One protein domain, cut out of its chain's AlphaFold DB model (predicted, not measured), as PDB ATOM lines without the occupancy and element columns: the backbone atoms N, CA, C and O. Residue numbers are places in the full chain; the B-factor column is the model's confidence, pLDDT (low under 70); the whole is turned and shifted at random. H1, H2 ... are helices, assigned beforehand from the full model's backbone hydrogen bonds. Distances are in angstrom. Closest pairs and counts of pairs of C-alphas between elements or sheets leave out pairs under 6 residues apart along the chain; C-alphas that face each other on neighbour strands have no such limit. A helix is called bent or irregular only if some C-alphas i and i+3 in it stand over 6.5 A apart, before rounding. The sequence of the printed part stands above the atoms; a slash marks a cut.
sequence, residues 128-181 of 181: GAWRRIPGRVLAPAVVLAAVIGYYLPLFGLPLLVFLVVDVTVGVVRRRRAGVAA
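Overview. This is residues 128 to 181 of the 181 residues of the protein "PepSY domain-containing protein" of Streptomyces sp. SID6013 (UniProt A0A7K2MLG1). Two long helices, H2 and H3, meet near their ends as an open, flat V, with a one-residue link at its corner. The four-residue H1, at the free end of H2, folds back toward the mouth of the V, and residues 161 to 181, of which 161 to 179 belong to H3, stick out as a long free arm. The printed part has 54 residues with three named helices, in the order H1, H2, H3, and no named strand; its class is all helix. It is only just loose, close to extended, with a radius of gyration of the C-alphas of 14.6 A and spans of 44 by 27 by 10 A.

Along the chain. H1 holds residues 129 to 132 and begins at C-alpha 129, (249.737, 269.607, 269.263). H2 follows with residues 135 to 151, 24.2 A long; it is neither bent nor irregular, but only just: C-alphas 137 and 140 are 6.1 A apart. H3, residues 153 to 179, is 38.8 A long; it too is neither bent nor irregular, but only just, with C-alphas 155 and 158 6.0 A apart. It ends at C-alpha 179, (247.384, 250.874, 253.267).

Arrangement. H1 and H2 are close but not clearly touching; their closest C-alphas, of Trp 130 and Leu 138, are 7.8 A apart. H2 and H3 touch only at the corner, with residues 146 to 150 and 155 to 157 alone; their closest C-alphas, of Gly 149 and Gly 156, are 3.6 A apart. They run opposite ways at a steep tilt of 50 degrees. H1 and H3 are apart. O i to N i+4 pairs are within hydrogen-bond range in 12 of 13 cases in H2 and 22 of 23 in H3; H1 is too short for such a pair.

Size, cuts and confidence. The C-alphas farthest apart, of Tyr 151 and Ala 181, are 45.4 A apart. The printed part has no cut, and both links are tight. Mean pLDDT of the printed part is 86.1; residues 178 to 181 are under 70.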
ATOM      1  N   GLY A 128     249.910 266.844 265.995       72.88
ATOM      2  CA  GLY A 128     248.666 267.609 266.140       72.88
ATOM      3  C   GLY A 128     248.592 268.517 267.368       72.88
ATOM      4  O   GLY A 128     247.560 269.152 267.559       72.88
ATOM      5  N   ALA A 129     249.667 268.647 268.155       75.69
ATOM      6  CA  ALA A 129     249.737 269.607 269.263       75.69
ATOM      7  C   ALA A 129     249.427 271.048 268.810       75.69
ATOM      8  O   ALA A 129     248.670 271.755 269.465       75.69
ATOM      9  N   TRP A 130     249.909 271.433 267.623       77.31
ATOM     10  CA  TRP A 130     249.676 272.749 267.021       77.31
ATOM     11  C   TRP A 130     248.194 273.018 266.729       77.31
ATOM     12  O   TRP A 130     247.742 274.148 266.858       77.31
ATOM     13  N   ARG A 131     247.402 271.976 266.424       79.88
ATOM     14  CA  ARG A 131     245.951 272.103 266.173       79.88
ATOM     15  C   ARG A 131     245.154 272.411 267.446       79.88
ATOM     16  O   ARG A 131     243.986 272.760 267.345       79.88
ATOM     17  N   ARG A 132     245.762 272.241 268.625       82.00
ATOM     18  CA  ARG A 132     245.154 272.555 269.927       82.00
ATOM     19  C   ARG A 132     245.420 273.999 270.362       82.00
ATOM     20  O   ARG A 132     244.835 274.444 271.342       82.00
ATOM     21  N   ILE A 133     246.303 274.717 269.663       84.62
ATOM     22  CA  ILE A 133     246.651 276.104 269.975       84.62
ATOM     23  C   ILE A 133     245.659 277.027 269.249       84.62
ATOM     24  O   ILE A 133     245.479 276.877 268.039       84.62
ATOM     25  N   PRO A 134     245.023 277.991 269.941       89.56
ATOM     26  CA  PRO A 134     244.140 278.959 269.299       89.56
ATOM     27  C   PRO A 134     244.856 279.707 268.166       89.56
ATOM     28  O   PRO A 134     245.961 280.217 268.362       89.56
ATOM     29  N   GLY A 135     244.209 279.846 267.003       88.00
ATOM     30  CA  GLY A 135     244.801 280.504 265.826       88.00
ATOM     31  C   GLY A 135     245.287 281.933 266.095       88.00
ATOM     32  O   GLY A 135     246.322 282.332 265.578       88.00
ATOM     33  N   ARG A 136     244.614 282.659 266.998       90.81
ATOM     34  CA  ARG A 136     245.012 283.999 267.466       90.81
ATOM     35  C   ARG A 136     246.376 284.054 268.164       90.81
ATOM     36  O   ARG A 136     246.995 285.105 268.182       90.81
ATOM     37  N   VAL A 137     246.830 282.944 268.745       89.88
ATOM     38  CA  VAL A 137     248.159 282.825 269.370       89.88
ATOM     39  C   VAL A 137     249.155 282.252 268.368       89.88
ATOM     40  O   VAL A 137     250.296 282.696 268.287       89.88
ATOM     41  N   LEU A 138     248.716 281.275 267.575       90.75
ATOM     42  CA  LEU A 138     249.596 280.574 266.654       90.75
ATOM     43  C   LEU A 138     250.022 281.438 265.461       90.75
ATOM     44  O   LEU A 138     251.194 281.440 265.101       90.75
ATOM     45  N   ALA A 139     249.090 282.183 264.864       91.94
ATOM     46  CA  ALA A 139     249.356 283.028 263.705       91.94
ATOM     47  C   ALA A 139     250.453 284.078 263.967       91.94
ATOM     48  O   ALA A 139     251.427 284.084 263.212       91.94
ATOM     49  N   PRO A 140     250.390 284.911 265.029       94.19
ATOM     50  CA  PRO A 140     251.458 285.875 265.291       94.19
ATOM     51  C   PRO A 140     252.793 285.195 265.608       94.19
ATOM     52  O   PRO A 140     253.832 285.682 265.173       94.19
ATOM     53  N   ALA A 141     252.790 284.047 266.295       90.62
ATOM     54  CA  ALA A 141     254.017 283.299 266.570       90.62
ATOM     55  C   ALA A 141     254.689 282.780 265.285       90.62
ATOM     56  O   ALA A 141     255.907 282.870 265.149       90.62
ATOM     57  N   VAL A 142     253.904 282.277 264.326       92.25
ATOM     58  CA  VAL A 142     254.413 281.822 263.022       92.25
ATOM     59  C   VAL A 142     254.950 282.991 262.203       92.25
ATOM     60  O   VAL A 142     256.038 282.880 261.643       92.25
ATOM     61  N   VAL A 143     254.234 284.120 262.163       95.25
ATOM     62  CA  VAL A 143     254.701 285.332 261.471       95.25
ATOM     63  C   VAL A 143     256.016 285.818 262.076       95.25
ATOM     64  O   VAL A 143     256.971 286.059 261.344       95.25
ATOM     65  N   LEU A 144     256.107 285.889 263.406       94.25
ATOM     66  CA  LEU A 144     257.333 286.284 264.096       94.25
ATOM     67  C   LEU A 144     258.492 285.330 263.783       94.25
ATOM     68  O   LEU A 144     259.585 285.783 263.454       94.25
ATOM     69  N   ALA A 145     258.255 284.018 263.833       91.88
ATOM     70  CA  ALA A 145     259.265 283.022 263.489       91.88
ATOM     71  C   ALA A 145     259.738 283.155 262.031       91.88
ATOM     72  O   ALA A 145     260.931 283.024 261.768       91.88
ATOM     73  N   ALA A 146     258.831 283.456 261.095       94.31
ATOM     74  CA  ALA A 146     259.169 283.677 259.692       94.31
ATOM     75  C   ALA A 146     260.005 284.951 259.497       94.31
ATOM     76  O   ALA A 146     261.015 284.914 258.798       94.31
ATOM     77  N   VAL A 147     259.636 286.052 260.159       95.69
ATOM     78  CA  VAL A 147     260.403 287.308 260.135       95.69
ATOM     79  C   VAL A 147     261.805 287.091 260.709       95.69
ATOM     80  O   VAL A 147     262.788 287.466 260.077       95.69
ATOM     81  N   ILE A 148     261.923 286.428 261.864       93.50
ATOM     82  CA  ILE A 148     263.225 286.098 262.462       93.50
ATOM     83  C   ILE A 148     264.033 285.203 261.520       93.50
ATOM     84  O   ILE A 148     265.198 285.487 261.271       93.50
ATOM     85  N   GLY A 149     263.426 284.150 260.967       94.19
ATOM     86  CA  GLY A 149     264.099 283.242 260.039       94.19
ATOM     87  C   GLY A 149     264.576 283.922 258.754       94.19
ATOM     88  O   GLY A 149     265.604 283.525 258.212       94.19
ATOM     89  N   TYR A 150     263.871 284.959 258.296       94.88
ATOM     90  CA  TYR A 150     264.268 285.771 257.149       94.88
ATOM     91  C   TYR A 150     265.509 286.624 257.449       94.88
ATOM     92  O   TYR A 150     266.470 286.597 256.684       94.88
ATOM     93  N   TYR A 151     265.521 287.342 258.577       92.62
ATOM     94  CA  TYR A 151     266.664 288.185 258.955       92.62
ATOM     95  C   TYR A 151     267.858 287.382 259.501       92.62
ATOM     96  O   TYR A 151     268.991 287.855 259.446       92.62
ATOM     97  N   LEU A 152     267.625 286.172 260.022       93.06
ATOM     98  CA  LEU A 152     268.644 285.255 260.540       93.06
ATOM     99  C   LEU A 152     268.612 283.939 259.736       93.06
ATOM    100  O   LEU A 152     268.108 282.923 260.226       93.06
ATOM    101  N   PRO A 153     269.181 283.903 258.518       92.06
ATOM    102  CA  PRO A 153     269.081 282.742 257.628       92.06
ATOM    103  C   PRO A 153     269.734 281.480 258.202       92.06
ATOM    104  O   PRO A 153     269.238 280.377 257.979       92.06
ATOM    105  N   LEU A 154     270.793 281.622 259.009       94.19
ATOM    106  CA  LEU A 154     271.421 280.496 259.712       94.19
ATOM    107  C   LEU A 154     270.498 279.848 260.756       94.19
ATOM    108  O   LEU A 154     270.702 278.693 261.109       94.19
ATOM    109  N   PHE A 155     269.476 280.562 261.230       91.56
ATOM    110  CA  PHE A 155     268.413 280.004 262.064       91.56
ATOM    111  C   PHE A 155     267.229 279.515 261.213       91.56
ATOM    112  O   PHE A 155     266.717 278.416 261.428       91.56
ATOM    113  N   GLY A 156     266.812 280.308 260.220       93.56
ATOM    114  CA  GLY A 156     265.638 280.028 259.390       93.56
ATOM    115  C   GLY A 156     265.786 278.808 258.481       93.56
ATOM    116  O   GLY A 156     264.874 277.985 258.410       93.56
ATOM    117  N   LEU A 157     266.933 278.651 257.813       94.94
ATOM    118  CA  LEU A 157     267.155 277.553 256.867       94.94
ATOM    119  C   LEU A 157     267.149 276.176 257.554       94.94
ATOM    120  O   LEU A 157     266.400 275.312 257.093       94.94
ATOM    121  N   PRO A 158     267.876 275.937 258.669       95.00
ATOM    122  CA  PRO A 158     267.787 274.660 259.377       95.00
ATOM    123  C   PRO A 158     266.379 274.352 259.890       95.00
ATOM    124  O   PRO A 158     265.939 273.205 259.813       95.00
ATOM    125  N   LEU A 159     265.649 275.366 260.369       92.44
ATOM    126  CA  LEU A 159     264.266 275.203 260.820       92.44
ATOM    127  C   LEU A 159     263.343 274.785 259.666       92.44
ATOM    128  O   LEU A 159     262.510 273.894 259.833       92.44
ATOM    129  N   LEU A 160     263.511 275.393 258.490       92.94
ATOM    130  CA  LEU A 160     262.746 275.063 257.290       92.94
ATOM    131  C   LEU A 160     263.056 273.645 256.798       92.94
ATOM    132  O   LEU A 160     262.132 272.881 256.520       92.94
ATOM    133  N   VAL A 161     264.333 273.257 256.759       94.44
ATOM    134  CA  VAL A 161     264.750 271.886 256.421       94.44
ATOM    135  C   VAL A 161     264.147 270.880 257.401       94.44
ATOM    136  O   VAL A 161     263.550 269.889 256.978       94.44
ATOM    137  N   PHE A 162     264.232 271.150 258.706       91.25
ATOM    138  CA  PHE A 162     263.623 270.309 259.735       91.25
ATOM    139  C   PHE A 162     262.110 270.152 259.526       91.25
ATOM    140  O   PHE A 162     261.595 269.034 259.587       91.25
ATOM    141  N   LEU A 163     261.401 271.246 259.232       90.38
ATOM    142  CA  LEU A 163     259.960 271.233 258.976       90.38
ATOM    143  C   LEU A 163     259.606 270.382 257.749       90.38
ATOM    144  O   LEU A 163     258.693 269.558 257.816       90.38
ATOM    145  N   VAL A 164     260.342 270.542 256.644       92.44
ATOM    146  CA  VAL A 164     260.152 269.745 255.420       92.44
ATOM    147  C   VAL A 164     260.351 268.257 255.711       92.44
ATOM    148  O   VAL A 164     259.527 267.432 255.301       92.44
ATOM    149  N   VAL A 165     261.395 267.902 256.464       90.56
ATOM    150  CA  VAL A 165     261.660 266.514 256.867       90.56
ATOM    151  C   VAL A 165     260.532 265.968 257.749       90.56
ATOM    152  O   VAL A 165     260.017 264.884 257.462       90.56
ATOM    153  N   ASP A 166     260.090 266.699 258.780       87.00
ATOM    154  CA  ASP A 166     259.021 266.228 259.674       87.00
ATOM    155  C   ASP A 166     257.692 266.018 258.932       87.00
ATOM    156  O   ASP A 166     257.043 264.975 259.099       87.00
ATOM    157  N   VAL A 167     257.310 266.958 258.059       87.12
ATOM    158  CA  VAL A 167     256.093 266.852 257.240       87.12
ATOM    159  C   VAL A 167     256.182 265.650 256.303       87.12
ATOM    160  O   VAL A 167     255.254 264.838 256.264       87.12
ATOM    161  N   THR A 168     257.310 265.472 255.612       88.62
ATOM    162  CA  THR A 168     257.518 264.357 254.674       88.62
ATOM    163  C   THR A 168     257.426 263.007 255.389       88.62
ATOM    164  O   THR A 168     256.655 262.132 254.983       88.62
ATOM    165  N   VAL A 169     258.120 262.848 256.523       86.69
ATOM    166  CA  VAL A 169     258.036 261.638 257.361       86.69
ATOM    167  C   VAL A 169     256.606 261.416 257.868       86.69
ATOM    168  O   VAL A 169     256.146 260.276 257.988       86.69
ATOM    169  N   GLY A 170     255.877 262.491 258.174       82.81
ATOM    170  CA  GLY A 170     254.481 262.437 258.593       82.81
ATOM    171  C   GLY A 170     253.528 261.926 257.529       82.81
ATOM    172  O   GLY A 170     252.716 261.043 257.820       82.81
ATOM    173  N   VAL A 171     253.655 262.431 256.306       85.25
ATOM    174  CA  VAL A 171     252.843 262.001 255.166       85.25
ATOM    175  C   VAL A 171     253.123 260.536 254.831       85.25
ATOM    176  O   VAL A 171     252.180 259.752 254.718       85.25
ATOM    177  N   VAL A 172     254.395 260.125 254.766       86.25
ATOM    178  CA  VAL A 172     254.776 258.734 254.460       86.25
ATOM    179  C   VAL A 172     254.225 257.753 255.500       86.25
ATOM    180  O   VAL A 172     253.655 256.724 255.139       86.25
ATOM    181  N   ARG A 173     254.332 258.072 256.800       82.38
ATOM    182  CA  ARG A 173     253.805 257.208 257.873       82.38
ATOM    183  C   ARG A 173     252.280 257.097 257.852       82.38
ATOM    184  O   ARG A 173     251.768 256.003 258.067       82.38
ATOM    185  N   ARG A 174     251.557 258.192 257.574       80.31
ATOM    186  CA  ARG A 174     250.088 258.163 257.423       80.31
ATOM    187  C   ARG A 174     249.661 257.287 256.247       80.31
ATOM    188  O   ARG A 174     248.754 256.483 256.409       80.31
ATOM    189  N   ARG A 175     250.338 257.408 255.099       79.62
ATOM    190  CA  ARG A 175     250.053 256.589 253.910       79.62
ATOM    191  C   ARG A 175     250.274 255.100 254.179       79.62
ATOM    192  O   ARG A 175     249.414 254.305 253.845       79.62
ATOM    193  N   ARG A 176     251.369 254.723 254.849       75.69
ATOM    194  CA  ARG A 176     251.625 253.317 255.219       75.69
ATOM    195  C   ARG A 176     250.593 252.750 256.199       75.69
ATOM    196  O   ARG A 176     250.218 251.597 256.061       75.69
ATOM    197  N   ALA A 177     250.120 253.550 257.156       73.25
ATOM    198  CA  ALA A 177     249.084 253.121 258.099       73.25
ATOM    199  C   ALA A 177     247.698 252.968 257.446       73.25
ATOM    200  O   ALA A 177     246.930 252.120 257.874       73.25
ATOM    201  N   GLY A 178     247.388 253.766 256.417       63.94
ATOM    202  CA  GLY A 178     246.133 253.660 255.662       63.94
ATOM    203  C   GLY A 178     246.117 252.583 254.572       63.94
ATOM    204  O   GLY A 178     245.054 252.295 254.054       63.94
ATOM    205  N   VAL A 179     247.271 252.012 254.209       57.72
ATOM    206  CA  VAL A 179     247.384 250.874 253.267       57.72
ATOM    207  C   VAL A 179     247.366 249.523 254.002       57.72
ATOM    208  O   VAL A 179     247.123 248.492 253.389       57.72
ATOM    209  N   ALA A 180     247.635 249.521 255.310       52.12
ATOM    210  CA  ALA A 180     247.630 248.328 256.162       52.12
ATOM    211  C   ALA A 180     246.300 248.108 256.919       52.12
ATOM    212  O   ALA A 180     246.231 247.203 257.748       52.12
ATOM    213  N   ALA A 181     245.295 248.955 256.676       45.78
ATOM    214  CA  ALA A 181     243.945 248.890 257.237       45.78
ATOM    215  C   ALA A 181     242.949 248.582 256.117       45.78
ATOM    216  O   ALA A 181     241.970 247.862 256.401       45.78
TER     217      ALA A 181